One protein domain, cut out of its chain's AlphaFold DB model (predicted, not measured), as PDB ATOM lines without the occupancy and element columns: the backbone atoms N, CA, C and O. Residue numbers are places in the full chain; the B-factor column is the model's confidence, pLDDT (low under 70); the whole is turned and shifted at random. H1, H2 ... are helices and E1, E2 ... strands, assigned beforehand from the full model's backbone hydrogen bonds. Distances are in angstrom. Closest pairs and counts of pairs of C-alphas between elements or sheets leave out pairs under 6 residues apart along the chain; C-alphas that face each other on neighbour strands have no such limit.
ATOM      1  N   GLU A  11      23.833 -27.645 -38.076       96.19
ATOM      2  CA  GLU A  11      25.173 -28.129 -37.758       96.19
ATOM      3  C   GLU A  11      25.164 -29.652 -37.571       96.19
ATOM      4  O   GLU A  11      24.271 -30.200 -36.918       96.19
ATOM      5  N   LYS A  12      26.142 -30.332 -38.176       97.00
ATOM      6  CA  LYS A  12      26.173 -31.793 -38.303       97.00
ATOM      7  C   LYS A  12      27.335 -32.376 -37.531       97.00
ATOM      8  O   LYS A  12      28.462 -31.899 -37.650       97.00
ATOM      9  N   TYR A  13      27.060 -33.466 -36.834       98.12
ATOM     10  CA  TYR A  13      28.069 -34.253 -36.152       98.12
ATOM     11  C   TYR A  13      27.896 -35.724 -36.500       98.12
ATOM     12  O   TYR A  13      26.850 -36.317 -36.225       98.12
ATOM     13  N   ASP A  14      28.925 -36.306 -37.107       98.38
ATOM     14  CA  ASP A  14      28.902 -37.702 -37.527       98.38
ATOM     15  C   ASP A  14      29.004 -38.641 -36.323       98.38
ATOM     16  O   ASP A  14      29.863 -38.484 -35.450       98.38
ATOM     17  N   ILE A  15      28.125 -39.633 -36.309       98.38
ATOM     18  CA  ILE A  15      28.026 -40.686 -35.308       98.38
ATOM     19  C   ILE A  15      28.668 -41.946 -35.883       98.38
ATOM     20  O   ILE A  15      28.264 -42.443 -36.937       98.38
ATOM     21  N   GLU A  16      29.653 -42.476 -35.169       97.44
ATOM     22  CA  GLU A  16      30.368 -43.696 -35.536       97.44
ATOM     23  C   GLU A  16      29.677 -44.955 -34.995       97.44
ATOM     24  O   GLU A  16      29.785 -46.020 -35.603       97.44
ATOM     25  N   GLY A  17      28.940 -44.837 -33.888       97.44
ATOM     26  CA  GLY A  17      28.151 -45.938 -33.352       97.44
ATOM     27  C   GLY A  17      27.373 -45.592 -32.089       97.44
ATOM     28  O   GLY A  17      27.552 -44.533 -31.476       97.44
ATOM     29  N   PHE A  18      26.524 -46.535 -31.694       98.06
ATOM     30  CA  PHE A  18      25.659 -46.449 -30.525       98.06
ATOM     31  C   PHE A  18      26.068 -47.486 -29.488       98.06
ATOM     32  O   PHE A  18      26.468 -48.599 -29.822       98.06
ATOM     33  N   TYR A  19      25.983 -47.122 -28.216       98.06
ATOM     34  CA  TYR A  19      26.488 -47.931 -27.119       98.06
ATOM     35  C   TYR A  19      25.488 -47.994 -25.968       98.06
ATOM     36  O   TYR A  19      24.699 -47.075 -25.768       98.06
ATOM     37  N   ILE A  20      25.568 -49.055 -25.170       97.69
ATOM     38  CA  ILE A  20      24.895 -49.170 -23.869       97.69
ATOM     39  C   ILE A  20      25.923 -49.503 -22.792       97.69
ATOM     40  O   ILE A  20      26.986 -50.053 -23.089       97.69
ATOM     41  N   ILE A  21      25.613 -49.196 -21.535       97.06
ATOM     42  CA  ILE A  21      26.440 -49.646 -20.413       97.06
ATOM     43  C   ILE A  21      26.308 -51.168 -20.277       97.06
ATOM     44  O   ILE A  21      25.201 -51.708 -20.237       97.06
ATOM     45  N   ALA A  22      27.441 -51.860 -20.183       96.38
ATOM     46  CA  ALA A  22      27.480 -53.284 -19.891       96.38
ATOM     47  C   ALA A  22      26.932 -53.546 -18.484       96.38
ATOM     48  O   ALA A  22      27.344 -52.916 -17.510       96.38
ATOM     49  N   LYS A  23      26.074 -54.554 -18.349       93.62
ATOM     50  CA  LYS A  23      25.527 -54.994 -17.059       93.62
ATOM     51  C   LYS A  23      26.596 -55.639 -16.184       93.62
ATOM     52  O   LYS A  23      26.443 -55.723 -14.969       93.62
ATOM     53  N   SER A  24      27.666 -56.152 -16.795       93.44
ATOM     54  CA  SER A  24      28.779 -56.760 -16.074       93.44
ATOM     55  C   SER A  24      30.096 -56.700 -16.848       93.44
ATOM     56  O   SER A  24      30.139 -56.635 -18.076       93.44
ATOM     57  N   LYS A  25      31.206 -56.849 -16.119       90.81
ATOM     58  CA  LYS A  25      32.538 -57.018 -16.717       90.81
ATOM     59  C   LYS A  25      32.645 -58.285 -17.579       90.81
ATOM     60  O   LYS A  25      33.477 -58.331 -18.478       90.81
ATOM     61  N   ALA A  26      31.863 -59.325 -17.284       92.81
ATOM     62  CA  ALA A  26      31.869 -60.565 -18.060       92.81
ATOM     63  C   ALA A  26      31.250 -60.356 -19.448       92.81
ATOM     64  O   ALA A  26      31.841 -60.775 -20.437       92.81
ATOM     65  N   GLU A  27      30.127 -59.638 -19.512       92.56
ATOM     66  CA  GLU A  27      29.487 -59.225 -20.767       92.56
ATOM     67  C   GLU A  27      30.444 -58.380 -21.613       92.56
ATOM     68  O   GLU A  27      30.733 -58.726 -22.753       92.56
ATOM     69  N   ALA A  28      31.055 -57.358 -21.009       92.25
ATOM     70  CA  ALA A  28      32.031 -56.519 -21.698       92.25
ATOM     71  C   ALA A  28      33.221 -57.315 -22.275       92.25
ATOM     72  O   ALA A  28      33.750 -56.969 -23.321       92.25
ATOM     73  N   LYS A  29      33.662 -58.400 -21.627       90.25
ATOM     74  CA  LYS A  29      34.798 -59.202 -22.116       90.25
ATOM     75  C   LYS A  29      34.495 -60.021 -23.370       90.25
ATOM     76  O   LYS A  29      35.435 -60.379 -24.071       90.25
ATOM     77  N   ILE A  30      33.233 -60.372 -23.606       91.69
ATOM     78  CA  ILE A  30      32.825 -61.196 -24.755       91.69
ATOM     79  C   ILE A  30      32.286 -60.356 -25.919       91.69
ATOM     80  O   ILE A  30      32.108 -60.871 -27.022       91.69
ATOM     81  N   SER A  31      32.035 -59.066 -25.695       90.25
ATOM     82  CA  SER A  31      31.619 -58.115 -26.724       90.25
ATOM     83  C   SER A  31      32.783 -57.734 -27.644       90.25
ATOM     84  O   SER A  31      33.917 -57.560 -27.205       90.25
ATOM     85  N   LYS A  32      32.493 -57.564 -28.941       83.31
ATOM     86  CA  LYS A  32      33.512 -57.265 -29.965       83.31
ATOM     87  C   LYS A  32      34.126 -55.871 -29.820       83.31
ATOM     88  O   LYS A  32      35.336 -55.728 -29.931       83.31
ATOM     89  N   ASN A  33      33.287 -54.861 -29.586       90.94
ATOM     90  CA  ASN A  33      33.687 -53.459 -29.506       90.94
ATOM     91  C   ASN A  33      33.241 -52.884 -28.166       90.94
ATOM     92  O   ASN A  33      32.039 -52.782 -27.904       90.94
ATOM     93  N   VAL A  34      34.216 -52.527 -27.331       93.69
ATOM     94  CA  VAL A  34      33.984 -52.037 -25.973       93.69
ATOM     95  C   VAL A  34      34.826 -50.804 -25.707       93.69
ATOM     96  O   VAL A  34      36.038 -50.821 -25.911       93.69
ATOM     97  N   LEU A  35      34.182 -49.755 -25.206       95.00
ATOM     98  CA  LEU A  35      34.852 -48.582 -24.654       95.00
ATOM     99  C   LEU A  35      34.913 -48.716 -23.132       95.00
ATOM    100  O   LEU A  35      33.998 -49.265 -22.513       95.00
ATOM    101  N   ARG A  36      35.986 -48.218 -22.518       93.94
ATOM    102  CA  ARG A  36      36.160 -48.242 -21.064       93.94
ATOM    103  C   ARG A  36      36.423 -46.836 -20.561       93.94
ATOM    104  O   ARG A  36      37.468 -46.275 -20.863       93.94
ATOM    105  N   GLU A  37      35.535 -46.344 -19.709       93.94
ATOM    106  CA  GLU A  37      35.647 -45.021 -19.099       93.94
ATOM    107  C   GLU A  37      35.507 -45.159 -17.586       93.94
ATOM    108  O   GLU A  37      34.442 -45.470 -17.054       93.94
ATOM    109  N   GLY A  38      36.625 -45.004 -16.875       91.19
ATOM    110  CA  GLY A  38      36.688 -45.270 -15.440       91.19
ATOM    111  C   GLY A  38      36.321 -46.720 -15.093       91.19
ATOM    112  O   GLY A  38      37.037 -47.665 -15.456       91.19
ATOM    113  N   ALA A  39      35.233 -46.878 -14.334       91.75
ATOM    114  CA  ALA A  39      34.703 -48.170 -13.898       91.75
ATOM    115  C   ALA A  39      33.691 -48.779 -14.883       91.75
ATOM    116  O   ALA A  39      33.430 -49.981 -14.805       91.75
ATOM    117  N   ASP A  40      33.168 -47.976 -15.809       96.12
ATOM    118  CA  ASP A  40      32.099 -48.380 -16.713       96.12
ATOM    119  C   ASP A  40      32.656 -48.950 -18.020       96.12
ATOM    120  O   ASP A  40      33.709 -48.545 -18.529       96.12
ATOM    121  N   TYR A  41      31.908 -49.900 -18.575       96.94
ATOM    122  CA  TYR A  41      32.154 -50.486 -19.886       96.94
ATOM    123  C   TYR A  41      30.962 -50.182 -20.781       96.94
ATOM    124  O   TYR A  41      29.825 -50.417 -20.382       96.94
ATOM    125  N   TYR A  42      31.224 -49.704 -21.991       97.50
ATOM    126  CA  TYR A  42      30.203 -49.389 -22.979       97.50
ATOM    127  C   TYR A  42      30.344 -50.356 -24.144       97.50
ATOM    128  O   TYR A  42      31.404 -50.416 -24.764       97.50
ATOM    129  N   ILE A  43      29.296 -51.117 -24.433       97.56
ATOM    130  CA  ILE A  43      29.285 -52.121 -25.498       97.56
ATOM    131  C   ILE A  43      28.535 -51.576 -26.706       97.56
ATOM    132  O   ILE A  43      27.486 -50.950 -26.548       97.56
ATOM    133  N   LEU A  44      29.093 -51.791 -27.899       96.62
ATOM    134  CA  LEU A  44      28.430 -51.417 -29.147       96.62
ATOM    135  C   LEU A  44      27.079 -52.138 -29.231       96.62
ATOM    136  O   LEU A  44      27.005 -53.349 -29.015       96.62
ATOM    137  N   THR A  45      26.032 -51.390 -29.551       95.44
ATOM    138  CA  THR A  45      24.682 -51.900 -29.771       95.44
ATOM    139  C   THR A  45      24.226 -51.559 -31.184       95.44
ATOM    140  O   THR A  45      24.763 -50.641 -31.806       95.44
ATOM    141  N   GLU A  46      23.285 -52.337 -31.705       94.69
ATOM    142  CA  GLU A  46      22.697 -52.116 -33.024       94.69
ATOM    143  C   GLU A  46      21.432 -51.275 -32.879       94.69
ATOM    144  O   GLU A  46      20.596 -51.532 -32.012       94.69
ATOM    145  N   MET A  47      21.312 -50.261 -33.728       95.94
ATOM    146  CA  MET A  47      20.138 -49.407 -33.844       95.94
ATOM    147  C   MET A  47      19.530 -49.579 -35.233       95.94
ATOM    148  O   MET A  47      20.259 -49.585 -36.224       95.94
ATOM    149  N   ASP A  48      18.202 -49.664 -35.297       96.31
ATOM    150  CA  ASP A  48      17.474 -49.690 -36.566       96.31
ATOM    151  C   ASP A  48      17.641 -48.371 -37.332       96.31
ATOM    152  O   ASP A  48      17.778 -47.299 -36.732       96.31
ATOM    153  N   ASP A  49      17.572 -48.449 -38.661       97.50
ATOM    154  CA  ASP A  49      17.530 -47.282 -39.542       97.50
ATOM    155  C   ASP A  49      16.274 -46.450 -39.250       97.50
ATOM    156  O   ASP A  49      15.140 -46.905 -39.423       97.50
ATOM    157  N   GLN A  50      16.463 -45.209 -38.806       96.19
ATOM    158  CA  GLN A  50      15.362 -44.327 -38.424       96.19
ATOM    159  C   GLN A  50      15.791 -42.862 -38.350       96.19
ATOM    160  O   GLN A  50      16.973 -42.534 -38.242       96.19
ATOM    161  N   VAL A  51      14.797 -41.974 -38.348       95.88
ATOM    162  CA  VAL A  51      14.979 -40.537 -38.126       95.88
ATOM    163  C   VAL A  51      14.054 -40.089 -37.006       95.88
ATOM    164  O   VAL A  51      12.845 -40.297 -37.093       95.88
ATOM    165  N   PHE A  52      14.593 -39.458 -35.964       95.44
ATOM    166  CA  PHE A  52      13.792 -39.006 -34.823       95.44
ATOM    167  C   PHE A  52      14.386 -37.766 -34.140       95.44
ATOM    168  O   PHE A  52      15.598 -37.538 -34.195       95.44
ATOM    169  N   PRO A  53      13.546 -36.933 -33.497       95.75
ATOM    170  CA  PRO A  53      14.020 -35.829 -32.676       95.75
ATOM    171  C   PRO A  53      14.574 -36.349 -31.347       95.75
ATOM    172  O   PRO A  53      13.917 -37.123 -30.653       95.75
ATOM    173  N   SER A  54      15.765 -35.896 -30.964       95.62
ATOM    174  CA  SER A  54      16.331 -36.141 -29.633       95.62
ATOM    175  C   SER A  54      17.483 -35.175 -29.352       95.62
ATOM    176  O   SER A  54      17.816 -34.332 -30.181       95.62
ATOM    177  N   GLY A  55      18.083 -35.260 -28.173       95.25
ATOM    178  CA  GLY A  55      19.223 -34.446 -27.772       95.25
ATOM    179  C   GLY A  55      20.269 -35.256 -27.032       95.25
ATOM    180  O   GLY A  55      20.076 -36.434 -26.738       95.25
ATOM    181  N   VAL A  56      21.374 -34.612 -26.692       95.94
ATOM    182  CA  VAL A  56      22.317 -35.161 -25.715       95.94
ATOM    183  C   VAL A  56      21.904 -34.705 -24.316       95.94
ATOM    184  O   VAL A  56      21.171 -33.734 -24.172       95.94
ATOM    185  N   SER A  57      22.317 -35.443 -23.286       95.31
ATOM    186  CA  SER A  57      21.970 -35.139 -21.884       95.31
ATOM    187  C   SER A  57      23.155 -35.148 -20.925       95.31
ATOM    188  O   SER A  57      23.064 -34.611 -19.824       95.31
ATOM    189  N   LYS A  58      24.260 -35.794 -21.310       95.31
ATOM    190  CA  LYS A  58      25.471 -35.859 -20.495       95.31
ATOM    191  C   LYS A  58      26.682 -36.189 -21.347       95.31
ATOM    192  O   LYS A  58      26.695 -37.222 -22.022       95.31
ATOM    193  N   LYS A  59      27.729 -35.381 -21.244       96.19
ATOM    194  CA  LYS A  59      29.064 -35.718 -21.746       96.19
ATOM    195  C   LYS A  59      29.763 -36.738 -20.841       96.19
ATOM    196  O   LYS A  59      29.954 -36.488 -19.654       96.19
ATOM    197  N   ILE A  60      30.168 -37.875 -21.405       96.44
ATOM    198  CA  ILE A  60      30.982 -38.892 -20.713       96.44
ATOM    199  C   ILE A  60      32.458 -38.698 -21.061       96.44
ATOM    200  O   ILE A  60      33.309 -38.643 -20.180       96.44
ATOM    201  N   THR A  61      32.749 -38.525 -22.350       96.06
ATOM    202  CA  THR A  61      34.093 -38.243 -22.878       96.06
ATOM    203  C   THR A  61      34.004 -37.156 -23.950       96.06
ATOM    204  O   THR A  61      32.901 -36.742 -24.312       96.06
ATOM    205  N   PRO A  62      35.123 -36.677 -24.528       96.62
ATOM    206  CA  PRO A  62      35.069 -35.771 -25.673       96.62
ATOM    207  C   PRO A  62      34.213 -36.271 -26.845       96.62
ATOM    208  O   PRO A  62      33.695 -35.430 -27.569       96.62
ATOM    209  N   LYS A  63      34.048 -37.590 -27.021       97.62
ATOM    210  CA  LYS A  63      33.299 -38.203 -28.130       97.62
ATOM    211  C   LYS A  63      32.068 -39.009 -27.707       97.62
ATOM    212  O   LYS A  63      31.267 -39.331 -28.572       97.62
ATOM    213  N   LEU A  64      31.910 -39.348 -26.429       97.75
ATOM    214  CA  LEU A  64      30.821 -40.198 -25.938       97.75
ATOM    215  C   LEU A  64      29.818 -39.376 -25.127       97.75
ATOM    216  O   LEU A  64      30.184 -38.788 -24.106       97.75
ATOM    217  N   TYR A  65      28.557 -39.369 -25.557       97.88
ATOM    218  CA  TYR A  65      27.473 -38.628 -24.906       97.88
ATOM    219  C   TYR A  65      26.264 -39.530 -24.669       97.88
ATOM    220  O   TYR A  65      25.959 -40.385 -25.495       97.88
ATOM    221  N   LYS A  66      25.546 -39.322 -23.561       97.81
ATOM    222  CA  LYS A  66      24.259 -39.983 -23.305       97.81
ATOM    223  C   LYS A  66      23.168 -39.334 -24.152       97.81
ATOM    224  O   LYS A  66      22.989 -38.112 -24.092       97.81
ATOM    225  N   LEU A  67      22.421 -40.147 -24.889       96.62
ATOM    226  CA  LEU A  67      21.222 -39.717 -25.592       96.62
ATOM    227  C   LEU A  67      20.105 -39.453 -24.574       96.62
ATOM    228  O   LEU A  67      19.856 -40.258 -23.674       96.62
ATOM    229  N   LYS A  68      19.461 -38.295 -24.690       95.81
ATOM    230  CA  LYS A  68      18.467 -37.799 -23.739       95.81
ATOM    231  C   LYS A  68      17.298 -38.774 -23.582       95.81
ATOM    232  O   LYS A  68      16.799 -39.297 -24.571       95.81
ATOM    233  N   ASP A  69      16.896 -39.004 -22.333       94.00
ATOM    234  CA  ASP A  69      15.779 -39.876 -21.934       94.00
ATOM    235  C   ASP A  69      15.889 -41.343 -22.402       94.00
ATOM    236  O   ASP A  69      14.896 -42.064 -22.468       94.00
ATOM    237  N   THR A  70      17.105 -41.817 -22.698       95.00
ATOM    238  CA  THR A  70      17.373 -43.214 -23.081       95.00
ATOM    239  C   THR A  70      18.576 -43.768 -22.328       95.00
ATOM    240  O   THR A  70      19.361 -43.006 -21.777       95.00
ATOM    241  N   GLU A  71      18.787 -45.082 -22.369       96.25
ATOM    242  CA  GLU A  71      20.035 -45.714 -21.904       96.25
ATOM    243  C   GLU A  71      21.082 -45.872 -23.022       96.25
ATOM    244  O   GLU A  71      22.068 -46.594 -22.867       96.25
ATOM    245  N   ILE A  72      20.872 -45.190 -24.151       97.62
ATOM    246  CA  ILE A  72      21.749 -45.229 -25.319       97.62
ATOM    247  C   ILE A  72      22.784 -44.110 -25.217       97.62
ATOM    248  O   ILE A  72      22.516 -42.994 -24.769       97.62
ATOM    249  N   TYR A  73      23.983 -44.414 -25.683       98.00
ATOM    250  CA  TYR A  73      25.103 -43.499 -25.781       98.00
ATOM    251  C   TYR A  73      25.536 -43.387 -27.237       98.00
ATOM    252  O   TYR A  73      25.573 -44.374 -27.963       98.00
ATOM    253  N   ILE A  74      25.877 -42.177 -27.659       97.81
ATOM    254  CA  ILE A  74      26.338 -41.864 -29.007       97.81
ATOM    255  C   ILE A  74      27.839 -41.636 -28.957       97.81
ATOM    256  O   ILE A  74      28.314 -40.819 -28.162       97.81
ATOM    257  N   PHE A  75      28.572 -42.331 -29.823       98.06
ATOM    258  CA  PHE A  75      29.992 -42.099 -30.040       98.06
ATOM    259  C   PHE A  75      30.213 -41.346 -31.354       98.06
ATOM    260  O   PHE A  75      29.868 -41.838 -32.427       98.06
ATOM    261  N   PHE A  76      30.772 -40.142 -31.271       98.25
ATOM    262  CA  PHE A  76      31.008 -39.269 -32.421       98.25
ATOM    263  C   PHE A  76      32.366 -39.521 -33.086       98.25
ATOM    264  O   PHE A  76      33.386 -39.700 -32.412       98.25
ATOM    265  N   SER A  77      32.408 -39.409 -34.418       97.75
ATOM    266  CA  SER A  77      33.633 -39.547 -35.223       97.75
ATOM    267  C   SER A  77      34.701 -38.511 -34.850       97.75
ATOM    268  O   SER A  77      35.896 -38.808 -34.855       97.75
ATOM    269  N   PHE A  78      34.287 -37.304 -34.448       96.69
ATOM    270  CA  PHE A  78      35.141 -36.233 -33.922       96.69
ATOM    271  C   PHE A  78      34.501 -35.610 -32.678       96.69
ATOM    272  O   PHE A  78      33.278 -35.652 -32.564       96.69
ATOM    273  N   PRO A  79      35.282 -35.044 -31.735       96.81
ATOM    274  CA  PRO A  79      34.712 -34.381 -30.565       96.81
ATOM    275  C   PRO A  79      33.765 -33.246 -30.993       96.81
ATOM    276  O   PRO A  79      34.236 -32.290 -31.612       96.81
ATOM    277  N   PRO A  80      32.457 -33.324 -30.698       96.06
ATOM    278  CA  PRO A  80      31.513 -32.312 -31.143       96.06
ATOM    279  C   PRO A  80      31.459 -31.150 -30.138       96.06
ATOM    280  O   PRO A  80      31.776 -31.314 -28.952       96.06
ATOM    281  N   PHE A  81      31.023 -29.975 -30.595       93.69
ATOM    282  CA  PHE A  81      30.801 -28.806 -29.739       93.69
ATOM    283  C   PHE A  81      29.350 -28.785 -29.230       93.69
ATOM    284  O   PHE A  81      28.505 -28.010 -29.684       93.69
ATOM    285  N   LEU A  82      29.063 -29.693 -28.291       95.19
ATOM    286  CA  LEU A  82      27.733 -29.891 -27.711       95.19
ATOM    287  C   LEU A  82      27.694 -29.561 -26.220       95.19
ATOM    288  O   LEU A  82      28.628 -29.863 -25.472       95.19
ATOM    289  N   PHE A  83      26.566 -29.003 -25.796       92.88
ATOM    290  CA  PHE A  83      26.178 -28.834 -24.402       92.88
ATOM    291  C   PHE A  83      25.151 -29.897 -24.008       92.88
ATOM    292  O   PHE A  83      24.377 -30.356 -24.843       92.88
ATOM    293  N   ASP A  84      25.082 -30.237 -22.720       90.00
ATOM    294  CA  ASP A  84      24.179 -31.270 -22.181       90.00
ATOM    295  C   ASP A  84      22.679 -30.987 -22.411       90.00
ATOM    296  O   ASP A  84      21.846 -31.848 -22.158       90.00
ATOM    297  N   ALA A  85      22.307 -29.791 -22.872       87.62
ATOM    298  CA  ALA A  85      20.928 -29.429 -23.199       87.62
ATOM    299  C   ALA A  85      20.652 -29.363 -24.711       87.62
ATOM    300  O   ALA A  85      19.521 -29.054 -25.097       87.62
ATOM    301  N   ASP A  86      21.650 -29.620 -25.564       95.69
ATOM    302  CA  ASP A  86      21.496 -29.519 -27.013       95.69
ATOM    303  C   ASP A  86      20.532 -30.589 -27.537       95.69
ATOM    304  O   ASP A  86      20.678 -31.785 -27.283       95.69
ATOM    305  N   ASN A  87      19.542 -30.137 -28.308       95.94
ATOM    306  CA  ASN A  87      18.553 -30.985 -28.974       95.94
ATOM    307  C   ASN A  87      18.735 -30.890 -30.489       95.94
ATOM    308  O   ASN A  87      19.402 -29.986 -30.989       95.94
ATOM    309  N   GLY A  88      18.126 -31.803 -31.230       95.31
ATOM    310  CA  GLY A  88      18.345 -31.925 -32.658       95.31
ATOM    311  C   GLY A  88      17.505 -33.012 -33.309       95.31
ATOM    312  O   GLY A  88      16.534 -33.513 -32.737       95.31
ATOM    313  N   MET A  89      17.903 -33.365 -34.523       96.94
ATOM    314  CA  MET A  89      17.428 -34.551 -35.232       96.94
ATOM    315  C   MET A  89      18.559 -35.568 -35.303       96.94
ATOM    316  O   MET A  89      19.712 -35.195 -35.513       96.94
ATOM    317  N   ILE A  90      18.236 -36.846 -35.153       96.88
ATOM    318  CA  ILE A  90      19.166 -37.950 -35.385       96.88
ATOM    319  C   ILE A  90      18.682 -38.706 -36.607       96.88
ATOM    320  O   ILE A  90      17.506 -39.053 -36.689       96.88
ATOM    321  N   GLU A  91      19.595 -38.958 -37.535       97.31
ATOM    322  CA  GLU A  91      19.397 -39.854 -38.671       97.31
ATOM    323  C   GLU A  91      20.351 -41.033 -38.499       97.31
ATOM    324  O   GLU A  91      21.562 -40.830 -38.415       97.31
ATOM    325  N   ILE A  92      19.796 -42.240 -38.390       97.62
ATOM    326  CA  ILE A  92      20.535 -43.493 -38.236       97.62
ATOM    327  C   ILE A  92      20.474 -44.255 -39.550       97.62
ATOM    328  O   ILE A  92      19.399 -44.403 -40.135       97.62
ATOM    329  N   LYS A  93      21.635 -44.737 -39.990       96.94
ATOM    330  CA  LYS A  93      21.771 -45.626 -41.134       96.94
ATOM    331  C   LYS A  93      22.962 -46.555 -40.946       96.94
ATOM    332  O   LYS A  93      24.062 -46.080 -40.655       96.94
ATOM    333  N   ASP A  94      22.761 -47.856 -41.138       95.56
ATOM    334  CA  ASP A  94      23.819 -48.875 -41.040       95.56
ATOM    335  C   ASP A  94      24.564 -48.814 -39.682       95.56
ATOM    336  O   ASP A  94      25.795 -48.876 -39.614       95.56
ATOM    337  N   ASN A  95      23.808 -48.619 -38.592       94.69
ATOM    338  CA  ASN A  95      24.288 -48.422 -37.212       94.69
ATOM    339  C   ASN A  95      25.266 -47.241 -37.003       94.69
ATOM    340  O   ASN A  95      25.906 -47.110 -35.957       94.69
ATOM    341  N   LYS A  96      25.372 -46.364 -37.997       97.00
ATOM    342  CA  LYS A  96      26.017 -45.053 -37.926       97.00
ATOM    343  C   LYS A  96      24.946 -43.980 -37.993       97.00
ATOM    344  O   LYS A  96      23.759 -44.276 -38.125       97.00
ATOM    345  N   GLY A  97      25.339 -42.718 -37.922       96.94
ATOM    346  CA  GLY A  97      24.364 -41.659 -38.112       96.94
ATOM    347  C   GLY A  97      24.935 -40.263 -38.181       96.94
ATOM    348  O   GLY A  97      26.145 -40.052 -38.214       96.94
ATOM    349  N   THR A  98      24.031 -39.298 -38.154       98.19
ATOM    350  CA  THR A  98      24.352 -37.880 -38.034       98.19
ATOM    351  C   THR A  98      23.427 -37.261 -36.999       98.19
ATOM    352  O   THR A  98      22.206 -37.424 -37.063       98.19
ATOM    353  N   PHE A  99      24.004 -36.529 -36.049       97.88
ATOM    354  CA  PHE A  99      23.257 -35.620 -35.190       97.88
ATOM    355  C   PHE A  99      23.228 -34.236 -35.837       97.88
ATOM    356  O   PHE A  99      24.273 -33.632 -36.079       97.88
ATOM    357  N   PHE A 100      22.029 -33.736 -36.101       97.56
ATOM    358  CA  PHE A 100      21.776 -32.391 -36.596       97.56
ATOM    359  C   PHE A 100      21.372 -31.516 -35.413       97.56
ATOM    360  O   PHE A 100      20.233 -31.597 -34.948       97.56
ATOM    361  N   LYS A 101      22.291 -30.692 -34.908       96.81
ATOM    362  CA  LYS A 101      22.050 -29.837 -33.741       96.81
ATOM    363  C   LYS A 101      21.079 -28.718 -34.094       96.81
ATOM    364  O   LYS A 101      21.358 -27.891 -34.956       96.81
ATOM    365  N   LYS A 102      19.957 -28.641 -33.380       95.25
ATOM    366  CA  LYS A 102      19.000 -27.547 -33.529       95.25
ATOM    367  C   LYS A 102      19.682 -26.216 -33.179       95.25
ATOM    368  O   LYS A 102      20.264 -26.122 -32.097       95.25
TER     369      LYS A 102
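What this domain is: This is residues 11 to 102 of the 105 residues of an uncharacterized protein of Bacteroides vulgatus str. 3775 SL(B) 10 (iv) (UniProt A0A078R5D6). A small closed barrel of six antiparallel strands, E1, E6, E5, E4, E7 and E8 round the ring, has a side arm at one end of its long axis: the last part of E1 runs on beyond E8 and pairs with E3, E3 pairs with E2 in a hairpin, and the short helix H1 packs on E3 from outside the barrel. E1, which bends at residue 16, belongs to both ring and arm. The printed part has 92 residues, with one named helix and eight named strands in the order E1 H1 E2 E3 E4 E5 E6 E7 E8, and its class is mostly strand. It is compact, with a radius of gyration of the C-alphas of 12.6 A, and spans 38 by 25 by 23 A, only just elongated.

How they stand to each other: E1, residues 11 to 21, bends by 66 degrees at residue 16, and its pairing is staggered: with E8, residues 96 to 101, over 11 to 15, with E6, residues 73 to 76, over 15 to 19, and with E3, residues 40 to 45, over 18 to 21. E6 lies on one side of E1, E8 and E3 on the other side. N 15 and O 97 are 2.8 A apart, N 19 and O 73 2.8 A, and N 20 and O 43 3.0 A, each within hydrogen-bond range. H1, residues 25 to 30, is on the barrel, outside it, over E3 and slantwise to the strands at 34 degrees to E3 on the local plane, with a height over the sheet of 9.2 A; the closest C-alphas of H1 and E3 are those of Ala 28 and Tyr 41, 6.3 A apart. Every O i to N i+4 pair of H1 is within hydrogen-bond range. E2, residues 34 to 37, forms a hairpin with E3, with N 35 and O 42 2.9 A apart. E4, residues 50 to 59, is apart from E3; it bends by 73 degrees at residue 53, pairing with E7, residues 87 to 93, through N 52 and O 90 at 3.0 A, and with E5, residues 64 to 67, through N 66 and O 58 at 2.8 A. E5 and E6 form a hairpin, with N 74 and O 65 2.8 A apart. E4, E5 and E6 are a meander, each strand the antiparallel neighbour of the one before; with E7 they make a Greek key, a meander whose first strand is the antiparallel neighbour of the fourth. E7 and E8 form a hairpin, with N 98 and O 91 2.9 A apart.

Where its parts are: E1 is 27.7 A long from C-alpha 11 at (25.173, -28.129, -37.758) to C-alpha 21 at (26.440, -49.646, -20.413). E4 measures 23.2 A, E7 19.3 A and E8 16.3 A, the last ending at C-alpha 101, (22.050, -29.837, -33.741).

The domain as a whole: The C-alphas of Ala 26 and Lys 102 are the two farthest apart, 38.7 A. The printed part has no cut and no long link; E6 to E7, with 10 residues between them, is a short link. The mean pLDDT of the printed part is 95.5, and no printed residue is under 70.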